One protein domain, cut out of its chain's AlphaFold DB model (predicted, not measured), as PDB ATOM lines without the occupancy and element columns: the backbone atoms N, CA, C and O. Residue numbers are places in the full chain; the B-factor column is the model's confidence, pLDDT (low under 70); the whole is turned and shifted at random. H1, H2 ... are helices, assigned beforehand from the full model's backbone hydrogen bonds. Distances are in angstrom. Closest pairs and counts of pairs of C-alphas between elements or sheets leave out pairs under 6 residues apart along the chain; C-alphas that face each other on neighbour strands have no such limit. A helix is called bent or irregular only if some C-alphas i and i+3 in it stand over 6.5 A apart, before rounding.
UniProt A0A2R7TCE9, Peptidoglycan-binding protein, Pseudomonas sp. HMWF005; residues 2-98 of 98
ATOM      1  N   ASP A   2     325.609 225.160 203.353       67.19
ATOM      2  CA  ASP A   2     326.946 225.738 203.585       67.19
ATOM      3  C   ASP A   2     327.652 225.273 204.872       67.19
ATOM      4  O   ASP A   2     328.872 225.248 204.909       67.19
ATOM      5  N   ALA A   3     326.919 224.848 205.909       74.56
ATOM      6  CA  ALA A   3     327.527 224.408 207.175       74.56
ATOM      7  C   ALA A   3     328.368 223.126 207.026       74.56
ATOM      8  O   ALA A   3     329.467 223.042 207.557       74.56
ATOM      9  N   PHE A   4     327.878 222.169 206.230       75.56
ATOM     10  CA  PHE A   4     328.598 220.924 205.943       75.56
ATOM     11  C   PHE A   4     329.889 221.160 205.149       75.56
ATOM     12  O   PHE A   4     330.834 220.401 205.299       75.56
ATOM     13  N   ALA A   5     329.939 222.186 204.292       80.38
ATOM     14  CA  ALA A   5     331.141 222.496 203.520       80.38
ATOM     15  C   ALA A   5     332.246 223.069 204.420       80.38
ATOM     16  O   ALA A   5     333.395 222.664 204.302       80.38
ATOM     17  N   THR A   6     331.880 223.939 205.365       82.56
ATOM     18  CA  THR A   6     332.823 224.503 206.339       82.56
ATOM     19  C   THR A   6     333.391 223.435 207.273       82.56
ATOM     20  O   THR A   6     334.594 223.396 207.495       82.56
ATOM     21  N   GLU A   7     332.550 222.521 207.768       82.88
ATOM     22  CA  GLU A   7     333.000 221.422 208.635       82.88
ATOM     23  C   GLU A   7     333.975 220.473 207.917       82.88
ATOM     24  O   GLU A   7     334.906 219.959 208.532       82.88
ATOM     25  N   LEU A   8     333.793 220.249 206.610       84.88
ATOM     26  CA  LEU A   8     334.703 219.423 205.812       84.88
ATOM     27  C   LEU A   8     336.066 220.095 205.597       84.88
ATOM     28  O   LEU A   8     337.086 219.404 205.646       84.88
ATOM     29  N   ASP A   9     336.094 221.414 205.402       84.88
ATOM     30  CA  ASP A   9     337.343 222.179 205.298       84.88
ATOM     31  C   ASP A   9     338.120 222.168 206.626       84.88
ATOM     32  O   ASP A   9     339.341 221.986 206.626       84.88
ATOM     33  N   ASP A  10     337.419 222.281 207.759       84.19
ATOM     34  CA  ASP A  10     338.024 222.217 209.094       84.19
ATOM     35  C   ASP A  10     338.647 220.835 209.367       84.19
ATOM     36  O   ASP A  10     339.798 220.740 209.804       84.19
ATOM     37  N   VAL A  11     337.933 219.753 209.034       90.50
ATOM     38  CA  VAL A  11     338.439 218.375 209.172       90.50
ATOM     39  C   VAL A  11     339.649 218.129 208.269       90.50
ATOM     40  O   VAL A  11     340.608 217.479 208.686       90.50
ATOM     41  N   ASN A  12     339.646 218.663 207.046       86.56
ATOM     42  CA  ASN A  12     340.776 218.509 206.131       86.56
ATOM     43  C   ASN A  12     342.031 219.236 206.655       86.56
ATOM     44  O   ASN A  12     343.136 218.705 206.569       86.56
ATOM     45  N   ALA A  13     341.859 220.407 207.275       88.88
ATOM     46  CA  ALA A  13     342.952 221.139 207.911       88.88
ATOM     47  C   ALA A  13     343.514 220.425 209.157       88.88
ATOM     48  O   ALA A  13     344.724 220.469 209.403       88.88
ATOM     49  N   GLU A  14     342.667 219.761 209.950       86.94
ATOM     50  CA  GLU A  14     343.127 218.927 211.068       86.94
ATOM     51  C   GLU A  14     343.875 217.680 210.587       86.94
ATOM     52  O   GLU A  14     344.905 217.324 211.165       86.94
ATOM     53  N   LEU A  15     343.413 217.055 209.502       86.94
ATOM     54  CA  LEU A  15     344.066 215.891 208.908       86.94
ATOM     55  C   LEU A  15     345.463 216.233 208.371       86.94
ATOM     56  O   LEU A  15     346.402 215.471 208.599       86.94
ATOM     57  N   ASP A  16     345.628 217.394 207.733       82.56
ATOM     58  CA  ASP A  16     346.932 217.869 207.258       82.56
ATOM     59  C   ASP A  16     347.909 218.128 208.416       82.56
ATOM     60  O   ASP A  16     349.085 217.766 208.335       82.56
ATOM     61  N   ARG A  17     347.430 218.690 209.535       82.44
ATOM     62  CA  ARG A  17     348.250 218.866 210.748       82.44
ATOM     63  C   ARG A  17     348.638 217.536 211.382       82.44
ATOM     64  O   ARG A  17     349.781 217.378 211.807       82.44
ATOM     65  N   LEU A  18     347.710 216.582 211.444       80.25
ATOM     66  CA  LEU A  18     347.985 215.260 211.995       80.25
ATOM     67  C   LEU A  18     348.981 214.499 211.108       80.25
ATOM     68  O   LEU A  18     349.937 213.928 211.626       80.25
ATOM     69  N   SER A  19     348.821 214.577 209.785       78.94
ATOM     70  CA  SER A  19     349.758 214.029 208.800       78.94
ATOM     71  C   SER A  19     351.170 214.595 208.987       78.94
ATOM     72  O   SER A  19     352.132 213.838 209.044       78.94
ATOM     73  N   GLN A  20     351.298 215.908 209.204       72.94
ATOM     74  CA  GLN A  20     352.584 216.550 209.510       72.94
ATOM     75  C   GLN A  20     353.163 216.134 210.866       72.94
ATOM     76  O   GLN A  20     354.376 216.042 211.003       72.94
ATOM     77  N   SER A  21     352.318 215.864 211.865       70.94
ATOM     78  CA  SER A  21     352.775 215.381 213.177       70.94
ATOM     79  C   SER A  21     353.198 213.907 213.172       70.94
ATOM     80  O   SER A  21     353.966 213.489 214.033       70.94
ATOM     81  N   ILE A  22     352.703 213.132 212.202       72.50
ATOM     82  CA  ILE A  22     353.012 211.708 212.001       72.50
ATOM     83  C   ILE A  22     354.093 211.527 210.914       72.50
ATOM     84  O   ILE A  22     354.556 210.411 210.681       72.50
ATOM     85  N   ALA A  23     354.529 212.609 210.258       60.25
ATOM     86  CA  ALA A  23     355.529 212.568 209.200       60.25
ATOM     87  C   ALA A  23     356.905 212.152 209.746       60.25
ATOM     88  O   ALA A  23     357.684 212.968 210.231       60.25
ATOM     89  N   GLU A  24     357.144 210.853 209.584       57.06
ATOM     90  CA  GLU A  24     358.395 210.102 209.594       57.06
ATOM     91  C   GLU A  24     359.162 210.064 210.928       57.06
ATOM     92  O   GLU A  24     359.690 211.082 211.378       57.06
ATOM     93  N   PRO A  25     359.328 208.875 211.553       58.31
ATOM     94  CA  PRO A  25     360.399 208.694 212.521       58.31
ATOM     95  C   PRO A  25     361.723 208.899 211.779       58.31
ATOM     96  O   PRO A  25     362.205 208.021 211.064       58.31
ATOM     97  N   THR A  26     362.289 210.095 211.897       61.28
ATOM     98  CA  THR A  26     363.594 210.413 211.326       61.28
ATOM     99  C   THR A  26     364.645 209.948 212.320       61.28
ATOM    100  O   THR A  26     364.963 210.643 213.273       61.28
ATOM    101  N   PHE A  27     365.155 208.732 212.127       63.66
ATOM    102  CA  PHE A  27     366.378 208.312 212.803       63.66
ATOM    103  C   PHE A  27     367.532 209.096 212.177       63.66
ATOM    104  O   PHE A  27     367.888 208.877 211.015       63.66
ATOM    105  N   THR A  28     368.043 210.087 212.899       74.31
ATOM    106  CA  THR A  28     369.092 210.981 212.394       74.31
ATOM    107  C   THR A  28     370.485 210.421 212.690       74.31
ATOM    108  O   THR A  28     370.663 209.614 213.597       74.31
ATOM    109  N   GLU A  29     371.522 210.873 211.972       62.12
ATOM    110  CA  GLU A  29     372.919 210.550 212.332       62.12
ATOM    111  C   GLU A  29     373.260 210.992 213.767       62.12
ATOM    112  O   GLU A  29     374.109 210.388 214.418       62.12
ATOM    113  N   ALA A  30     372.568 212.015 214.283       63.28
ATOM    114  CA  ALA A  30     372.673 212.427 215.676       63.28
ATOM    115  C   ALA A  30     372.053 211.394 216.636       63.28
ATOM    116  O   ALA A  30     372.656 211.130 217.669       63.28
ATOM    117  N   ASP A  31     370.928 210.757 216.289       64.25
ATOM    118  CA  ASP A  31     370.361 209.647 217.079       64.25
ATOM    119  C   ASP A  31     371.250 208.400 217.039       64.25
ATOM    120  O   ASP A  31     371.405 207.718 218.050       64.25
ATOM    121  N   ALA A  32     371.896 208.127 215.901       63.44
ATOM    122  CA  ALA A  32     372.889 207.057 215.797       63.44
ATOM    123  C   ALA A  32     374.107 207.311 216.702       63.44
ATOM    124  O   ALA A  32     374.642 206.370 217.283       63.44
ATOM    125  N   ALA A  33     374.514 208.575 216.858       62.72
ATOM    126  CA  ALA A  33     375.587 208.972 217.766       62.72
ATOM    127  C   ALA A  33     375.174 208.938 219.252       62.72
ATOM    128  O   ALA A  33     376.039 208.798 220.109       62.72
ATOM    129  N   ILE A  34     373.876 209.031 219.570       59.16
ATOM    130  CA  ILE A  34     373.360 208.802 220.935       59.16
ATOM    131  C   ILE A  34     373.446 207.310 221.301       59.16
ATOM    132  O   ILE A  34     373.670 206.975 222.459       59.16
ATOM    133  N   GLY A  35     373.348 206.412 220.314       53.69
ATOM    134  CA  GLY A  35     373.553 204.974 220.510       53.69
ATOM    135  C   GLY A  35     374.972 204.577 220.943       53.69
ATOM    136  O   GLY A  35     375.136 203.483 221.463       53.69
ATOM    137  N   ASP A  36     375.968 205.454 220.770       53.44
ATOM    138  CA  ASP A  36     377.361 205.249 221.213       53.44
ATOM    139  C   ASP A  36     377.566 205.607 222.708       53.44
ATOM    140  O   ASP A  36     378.560 205.212 223.310       53.44
ATOM    141  N   ASP A  37     376.620 206.340 223.322       54.47
ATOM    142  CA  ASP A  37     376.599 206.676 224.764       54.47
ATOM    143  C   ASP A  37     375.813 205.648 225.600       54.47
ATOM    144  O   ASP A  37     375.989 205.557 226.816       54.47
ATOM    145  N   LEU A  38     374.987 204.821 224.945       55.00
ATOM    146  CA  LEU A  38     374.518 203.556 225.510       55.00
ATOM    147  C   LEU A  38     375.712 202.604 225.495       55.00
ATOM    148  O   LEU A  38     375.924 201.874 224.528       55.00
ATOM    149  N   GLY A  39     376.559 202.707 226.521       52.69
ATOM    150  CA  GLY A  39     377.796 201.940 226.615       52.69
ATOM    151  C   GLY A  39     377.568 200.454 226.332       52.69
ATOM    152  O   GLY A  39     376.484 199.927 226.567       52.69
ATOM    153  N   GLU A  40     378.601 199.757 225.858       53.69
ATOM    154  CA  GLU A  40     378.561 198.306 225.604       53.69
ATOM    155  C   GLU A  40     378.011 197.497 226.808       53.69
ATOM    156  O   GLU A  40     377.461 196.416 226.620       53.69
ATOM    157  N   ASP A  41     378.065 198.062 228.024       52.41
ATOM    158  CA  ASP A  41     377.457 197.548 229.260       52.41
ATOM    159  C   ASP A  41     375.902 197.539 229.277       52.41
ATOM    160  O   ASP A  41     375.307 196.681 229.926       52.41
ATOM    161  N   ASP A  42     375.208 198.431 228.555       51.81
ATOM    162  CA  ASP A  42     373.732 198.418 228.437       51.81
ATOM    163  C   ASP A  42     373.241 197.300 227.493       51.81
ATOM    164  O   ASP A  42     372.112 196.823 227.617       51.81
ATOM    165  N   PHE A  43     374.104 196.820 226.589       51.72
ATOM    166  CA  PHE A  43     373.882 195.582 225.833       51.72
ATOM    167  C   PHE A  43     374.365 194.333 226.594       51.72
ATOM    168  O   PHE A  43     373.888 193.236 226.302       51.72
ATOM    169  N   ASP A  44     375.224 194.484 227.611       53.06
ATOM    170  CA  ASP A  44     375.611 193.404 228.536       53.06
ATOM    171  C   ASP A  44     374.445 192.978 229.456       53.06
ATOM    172  O   ASP A  44     374.381 191.839 229.916       53.06
ATOM    173  N   PHE A  45     373.431 193.837 229.638       52.62
ATOM    174  CA  PHE A  45     372.149 193.460 230.253       52.62
ATOM    175  C   PHE A  45     371.432 192.334 229.482       52.62
ATOM    176  O   PHE A  45     370.786 191.481 230.094       52.62
ATOM    177  N   LEU A  46     371.611 192.266 228.157       54.44
ATOM    178  CA  LEU A  46     371.115 191.172 227.319       54.44
ATOM    179  C   LEU A  46     372.072 189.969 227.274       54.44
ATOM    180  O   LEU A  46     371.672 188.922 226.784       54.44
ATOM    181  N   ALA A  47     373.305 190.057 227.787       60.50
ATOM    182  CA  ALA A  47     374.399 189.130 227.458       60.50
ATOM    183  C   ALA A  47     374.327 187.714 228.073       60.50
ATOM    184  O   ALA A  47     375.330 187.000 228.134       60.50
ATOM    185  N   GLY A  48     373.146 187.246 228.478       58.22
ATOM    186  CA  GLY A  48     372.903 185.802 228.546       58.22
ATOM    187  C   GLY A  48     371.787 185.387 229.490       58.22
ATOM    188  O   GLY A  48     370.989 184.521 229.147       58.22
ATOM    189  N   ALA A  49     371.684 186.015 230.665       63.50
ATOM    190  CA  ALA A  49     370.632 185.670 231.623       63.50
ATOM    191  C   ALA A  49     369.263 186.214 231.185       63.50
ATOM    192  O   ALA A  49     368.284 185.471 231.195       63.50
ATOM    193  N   ASP A  50     369.181 187.478 230.759       79.31
ATOM    194  CA  ASP A  50     367.917 188.047 230.267       79.31
ATOM    195  C   ASP A  50     367.556 187.514 228.865       79.31
ATOM    196  O   ASP A  50     366.392 187.258 228.550       79.31
ATOM    197  N   GLU A  51     368.566 187.207 228.044       88.25
ATOM    198  CA  GLU A  51     368.361 186.540 226.755       88.25
ATOM    199  C   GLU A  51     367.775 185.132 226.932       88.25
ATOM    200  O   GLU A  51     366.779 184.802 226.288       88.25
ATOM    201  N   ALA A  52     368.316 184.307 227.836       93.31
ATOM    202  CA  ALA A  52     367.770 182.977 228.103       93.31
ATOM    203  C   ALA A  52     366.337 183.029 228.666       93.31
ATOM    204  O   ALA A  52     365.521 182.166 228.336       93.31
ATOM    205  N   ALA A  53     366.003 184.049 229.465       93.38
ATOM    206  CA  ALA A  53     364.634 184.283 229.922       93.38
ATOM    207  C   ALA A  53     363.703 184.619 228.744       93.38
ATOM    208  O   ALA A  53     362.658 183.995 228.578       93.38
ATOM    209  N   THR A  54     364.136 185.520 227.862       94.12
ATOM    210  CA  THR A  54     363.398 185.874 226.642       94.12
ATOM    211  C   THR A  54     363.200 184.657 225.728       94.12
ATOM    212  O   THR A  54     362.125 184.464 225.159       94.12
ATOM    213  N   LYS A  55     364.214 183.790 225.606       96.12
ATOM    214  CA  LYS A  55     364.133 182.536 224.842       96.12
ATOM    215  C   LYS A  55     363.124 181.553 225.444       96.12
ATOM    216  O   LYS A  55     362.419 180.896 224.682       96.12
ATOM    217  N   LEU A  56     363.002 181.468 226.771       97.69
ATOM    218  CA  LEU A  56     361.966 180.653 227.426       97.69
ATOM    219  C   LEU A  56     360.553 181.153 227.091       97.69
ATOM    220  O   LEU A  56     359.703 180.349 226.702       97.69
ATOM    221  N   ASP A  57     360.322 182.466 227.167       97.25
ATOM    222  CA  ASP A  57     359.036 183.076 226.801       97.25
ATOM    223  C   ASP A  57     358.699 182.831 225.323       97.25
ATOM    224  O   ASP A  57     357.567 182.482 224.970       97.25
ATOM    225  N   LEU A  58     359.698 182.955 224.445       97.62
ATOM    226  CA  LEU A  58     359.541 182.680 223.023       97.62
ATOM    227  C   LEU A  58     359.201 181.205 222.778       97.62
ATOM    228  O   LEU A  58     358.235 180.914 222.074       97.62
ATOM    229  N   ALA A  59     359.943 180.274 223.382       98.00
ATOM    230  CA  ALA A  59     359.672 178.846 223.272       98.00
ATOM    231  C   ALA A  59     358.243 178.506 223.712       98.00
ATOM    232  O   ALA A  59     357.565 177.754 223.014       98.00
ATOM    233  N   GLN A  60     357.745 179.098 224.803       97.69
ATOM    234  CA  GLN A  60     356.358 178.911 225.231       97.69
ATOM    235  C   GLN A  60     355.361 179.353 224.148       97.69
ATOM    236  O   GLN A  60     354.425 178.615 223.842       97.69
ATOM    237  N   ALA A  61     355.591 180.497 223.501       98.12
ATOM    238  CA  ALA A  61     354.742 180.954 222.403       98.12
ATOM    239  C   ALA A  61     354.760 179.994 221.195       98.12
ATOM    240  O   ALA A  61     353.717 179.756 220.584       98.12
ATOM    241  N   TYR A  62     355.915 179.406 220.858       97.94
ATOM    242  CA  TYR A  62     356.013 178.378 219.810       97.94
ATOM    243  C   TYR A  62     355.199 177.122 220.161       97.94
ATOM    244  O   TYR A  62     354.471 176.607 219.307       97.94
ATOM    245  N   ILE A  63     355.243 176.677 221.424       97.38
ATOM    246  CA  ILE A  63     354.418 175.563 221.923       97.38
ATOM    247  C   ILE A  63     352.928 175.896 221.788       97.38
ATOM    248  O   ILE A  63     352.163 175.082 221.268       97.38
ATOM    249  N   ASP A  64     352.518 177.100 222.190       97.56
ATOM    250  CA  ASP A  64     351.124 177.549 222.122       97.56
ATOM    251  C   ASP A  64     350.606 177.621 220.671       97.56
ATOM    252  O   ASP A  64     349.433 177.345 220.406       97.56
ATOM    253  N   MET A  65     351.485 177.940 219.714       96.88
ATOM    254  CA  MET A  65     351.193 177.902 218.275       96.88
ATOM    255  C   MET A  65     351.238 176.486 217.671       96.88
ATOM    256  O   MET A  65     350.845 176.301 216.516       96.88
ATOM    257  N   GLY A  66     351.671 175.478 218.434       96.38
ATOM    258  CA  GLY A  66     351.801 174.086 217.999       96.38
ATOM    259  C   GLY A  66     353.085 173.774 217.223       96.38
ATOM    260  O   GLY A  66     353.234 172.657 216.719       96.38
ATOM    261  N   ASP A  67     354.017 174.723 217.138       97.81
ATOM    262  CA  ASP A  67     355.334 174.534 216.531       97.81
ATOM    263  C   ASP A  67     356.325 173.998 217.573       97.81
ATOM    264  O   ASP A  67     357.172 174.698 218.131       97.81
ATOM    265  N   ASN A  68     356.174 172.708 217.865       96.62
ATOM    266  CA  ASN A  68     356.982 172.018 218.867       96.62
ATOM    267  C   ASN A  68     358.447 171.852 218.441       96.62
ATOM    268  O   ASN A  68     359.310 171.696 219.301       96.62
ATOM    269  N   ASP A  69     358.734 171.852 217.138       97.25
ATOM    270  CA  ASP A  69     360.099 171.697 216.636       97.25
ATOM    271  C   ASP A  69     360.874 173.008 216.811       97.25
ATOM    272  O   ASP A  69     361.956 172.987 217.399       97.25
ATOM    273  N   GLY A  70     360.271 174.152 216.460       96.81
ATOM    274  CA  GLY A  70     360.845 175.468 216.756       96.81
ATOM    275  C   GLY A  70     361.040 175.707 218.257       96.81
ATOM    276  O   GLY A  70     362.095 176.179 218.684       96.81
ATOM    277  N   ALA A  71     360.072 175.296 219.086       98.06
ATOM    278  CA  ALA A  71     360.213 175.371 220.540       98.06
ATOM    279  C   ALA A  71     361.395 174.536 221.063       98.06
ATOM    280  O   ALA A  71     362.140 174.996 221.925       98.06
ATOM    281  N   ARG A  72     361.600 173.317 220.546       97.81
ATOM    282  CA  ARG A  72     362.715 172.451 220.969       97.81
ATOM    283  C   ARG A  72     364.072 173.057 220.644       97.81
ATOM    284  O   ARG A  72     364.966 172.966 221.482       97.81
ATOM    285  N   ASP A  73     364.231 173.651 219.467       98.00
ATOM    286  CA  ASP A  73     365.496 174.273 219.067       98.00
ATOM    287  C   ASP A  73     365.872 175.408 220.030       98.00
ATOM    288  O   ASP A  73     366.963 175.391 220.603       98.00
ATOM    289  N   ILE A  74     364.920 176.295 220.337       97.56
ATOM    290  CA  ILE A  74     365.119 177.405 221.281       97.56
ATOM    291  C   ILE A  74     365.419 176.891 222.700       97.56
ATOM    292  O   ILE A  74     366.337 177.372 223.364       97.56
ATOM    293  N   LEU A  75     364.686 175.879 223.180       98.12
ATOM    294  CA  LEU A  75     364.911 175.312 224.516       98.12
ATOM    295  C   LEU A  75     366.296 174.662 224.647       98.12
ATOM    296  O   LEU A  75     366.892 174.721 225.722       98.12
ATOM    297  N   ASN A  76     366.836 174.073 223.576       97.75
ATOM    298  CA  ASN A  76     368.198 173.533 223.579       97.75
ATOM    299  C   ASN A  76     369.264 174.633 223.703       97.75
ATOM    300  O   ASN A  76     370.270 174.406 224.377       97.75
ATOM    301  N   GLU A  77     369.042 175.818 223.132       95.94
ATOM    302  CA  GLU A  77     369.924 176.974 223.348       95.94
ATOM    303  C   GLU A  77     369.915 177.398 224.825       95.94
ATOM    304  O   GLU A  77     370.977 177.499 225.449       95.94
ATOM    305  N   VAL A  78     368.728 177.496 225.440       96.81
ATOM    306  CA  VAL A  78     368.574 177.820 226.874       96.81
ATOM    307  C   VAL A  78     369.302 176.813 227.772       96.81
ATOM    308  O   VAL A  78     369.893 177.200 228.783       96.81
ATOM    309  N   LEU A  79     369.340 175.525 227.405       96.62
ATOM    310  CA  LEU A  79     370.105 174.515 228.152       96.62
ATOM    311  C   LEU A  79     371.610 174.809 228.203       96.62
ATOM    312  O   LEU A  79     372.287 174.375 229.144       96.62
ATOM    313  N   THR A  80     372.134 175.493 227.189       94.56
ATOM    314  CA  THR A  80     373.560 175.803 227.060       94.56
ATOM    315  C   THR A  80     373.924 177.173 227.620       94.56
ATOM    316  O   THR A  80     374.985 177.301 228.233       94.56
ATOM    317  N   GLU A  81     373.032 178.152 227.485       91.56
ATOM    318  CA  GLU A  81     373.297 179.568 227.770       91.56
ATOM    319  C   GLU A  81     372.716 180.032 229.109       91.56
ATOM    320  O   GLU A  81     373.349 180.822 229.803       91.56
ATOM    321  N   GLY A  82     371.562 179.495 229.516       91.56
ATOM    322  CA  GLY A  82     370.862 179.928 230.726       91.56
ATOM    323  C   GLY A  82     371.547 179.510 232.028       91.56
ATOM    324  O   GLY A  82     372.470 178.688 232.044       91.56
ATOM    325  N   ASP A  83     371.064 180.041 233.147       93.56
ATOM    326  CA  ASP A  83     371.480 179.643 234.492       93.56
ATOM    327  C   ASP A  83     370.836 178.316 234.953       93.56
ATOM    328  O   ASP A  83     370.064 177.678 234.237       93.56
ATOM    329  N   GLU A  84     371.161 177.845 236.161       95.44
ATOM    330  CA  GLU A  84     370.635 176.574 236.682       95.44
ATOM    331  C   GLU A  84     369.099 176.529 236.735       95.44
ATOM    332  O   GLU A  84     368.506 175.482 236.456       95.44
ATOM    333  N   LYS A  85     368.455 177.658 237.048       95.81
ATOM    334  CA  LYS A  85     366.998 177.755 237.131       95.81
ATOM    335  C   LYS A  85     366.389 177.679 235.732       95.81
ATOM    336  O   LYS A  85     365.529 176.834 235.496       95.81
ATOM    337  N   GLN A  86     366.888 178.483 234.798       96.75
ATOM    338  CA  GLN A  86     366.413 178.533 233.412       96.75
ATOM    339  C   GLN A  86     366.620 177.200 232.687       96.75
ATOM    340  O   GLN A  86     365.729 176.704 231.999       96.75
ATOM    341  N   ARG A  87     367.767 176.545 232.906       97.25
ATOM    342  CA  ARG A  87     368.021 175.189 232.395       97.25
ATOM    343  C   ARG A  87     367.055 174.163 232.983       97.25
ATOM    344  O   ARG A  87     366.737 173.181 232.317       97.25
ATOM    345  N   GLY A  88     366.644 174.335 234.238       97.88
ATOM    346  CA  GLY A  88     365.628 173.502 234.879       97.88
ATOM    347  C   GLY A  88     364.270 173.645 234.198       97.88
ATOM    348  O   GLY A  88     363.688 172.639 233.791       97.88
ATOM    349  N   GLU A  89     363.826 174.886 234.000       97.38
ATOM    350  CA  GLU A  89     362.577 175.220 233.302       97.38
ATOM    351  C   GLU A  89     362.582 174.679 231.863       97.38
ATOM    352  O   GLU A  89     361.654 173.977 231.457       97.38
ATOM    353  N   ALA A  90     363.684 174.860 231.126       98.00
ATOM    354  CA  ALA A  90     363.814 174.338 229.768       98.00
ATOM    355  C   ALA A  90     363.708 172.803 229.698       98.00
ATOM    356  O   ALA A  90     363.073 172.261 228.791       98.00
ATOM    357  N   LYS A  91     364.287 172.075 230.665       97.75
ATOM    358  CA  LYS A  91     364.165 170.604 230.739       97.75
ATOM    359  C   LYS A  91     362.735 170.154 231.008       97.75
ATOM    360  O   LYS A  91     362.315 169.133 230.460       97.75
ATOM    361  N   GLU A  92     362.009 170.869 231.859       97.75
ATOM    362  CA  GLU A  92     360.607 170.570 232.151       97.75
ATOM    363  C   GLU A  92     359.747 170.765 230.899       97.75
ATOM    364  O   GLU A  92     359.025 169.849 230.503       97.75
ATOM    365  N   MET A  93     359.909 171.899 230.211       97.06
ATOM    366  CA  MET A  93     359.217 172.173 228.951       97.06
ATOM    367  C   MET A  93     359.528 171.104 227.897       97.06
ATOM    368  O   MET A  93     358.605 170.514 227.345       97.06
ATOM    369  N   LEU A  94     360.806 170.760 227.683       96.88
ATOM    370  CA  LEU A  94     361.205 169.693 226.753       96.88
ATOM    371  C   LEU A  94     360.593 168.330 227.105       96.88
ATOM    372  O   LEU A  94     360.245 167.567 226.207       96.88
ATOM    373  N   SER A  95     360.444 168.027 228.396       95.94
ATOM    374  CA  SER A  95     359.817 166.781 228.856       95.94
ATOM    375  C   SER A  95     358.318 166.751 228.557       95.94
ATOM    376  O   SER A  95     357.785 165.691 228.244       95.94
ATOM    377  N   ASN A  96     357.648 167.904 228.614       93.00
ATOM    378  CA  ASN A  96     356.229 168.038 228.276       93.00
ATOM    379  C   ASN A  96     355.964 167.946 226.764       93.00
ATOM    380  O   ASN A  96     354.840 167.658 226.359       93.00
ATOM    381  N   LEU A  97     356.989 168.181 225.940       89.50
ATOM    382  CA  LEU A  97     356.933 168.042 224.485       89.50
ATOM    383  C   LEU A  97     357.207 166.614 223.992       89.50
ATOM    384  O   LEU A  97     357.066 166.369 222.794       89.50
ATOM    385  N   ALA A  98     357.680 165.710 224.852       74.25
ATOM    386  CA  ALA A  98     358.117 164.361 224.478       74.25
ATOM    387  C   ALA A  98     356.965 163.366 224.249       74.25
ATOM    388  O   ALA A  98     355.885 163.517 224.863       74.25
TER     389      ALA A  98
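This is residues 2 to 98 of the 98 residues of the protein "Peptidoglycan-binding protein" of Pseudomonas sp. HMWF005 (UniProt A0A2R7TCE9). A long arm runs from H1 at its far end, through the short helices H2 and H3, to a small compact bundle of three helices, H4, H5 and H6, so that the whole makes a wide arch. The bundle runs up and down, and residues 2 to 45 stick out from it. The printed part has 97 residues with six named helices, H1 to H6 in chain order, and no named strand; the class is all helix. It is extended, with a radius of gyration of the C-alphas of 24.3 A, and flat, spanning 72 by 38 by 18 A.

H1, residues 2 to 22, is the longest helix and touches no helix. H2, residues 29 to 34, is apart from H1 and from H3, residues 40 to 44. H3 and H4, residues 46 to 64, meet only through their link. H4 is irregular, with C-alphas 47 and 50 7.1 A apart, and has a kink of 32 degrees near residue 53. H4 and H5, residues 68 to 81, form a hairpin and touch at a shallow tilt of 20 degrees; their closest C-alphas, of Ala 59 and Ala 71, are 4.5 A apart. H5 and H6, residues 84 to 96, form another at 21 degrees, closest at the C-alphas of Leu 79 and Arg 87, 4.8 A. H4 touches H6 with residues 52 to 56 alone, closest at the C-alphas of Ala 53 and Gln 86, 7.0 A. Every O i to N i+4 pair is within hydrogen-bond range in H1, H2, H3 and H6; in H4 13 of 15 are, in H5 9 of 10.

H1 is 30.8 A long from C-alpha 2 at (326.946, 225.738, 203.585) to C-alpha 22. H4 is 24.7 A long from C-alpha 46 at (371.115, 191.172, 227.319), H5 20.1 A, and H6 18.7 A, ending at C-alpha 96 at (356.229, 168.038, 228.276).

The C-alphas of Asp 2 and Glu 84, the two farthest apart, are 73.6 A apart. The printed part has no cut and no long link. Mean pLDDT of the printed part is 81.9; residue 2, residues 23 to 27 and residues 29 to 49 are under 70.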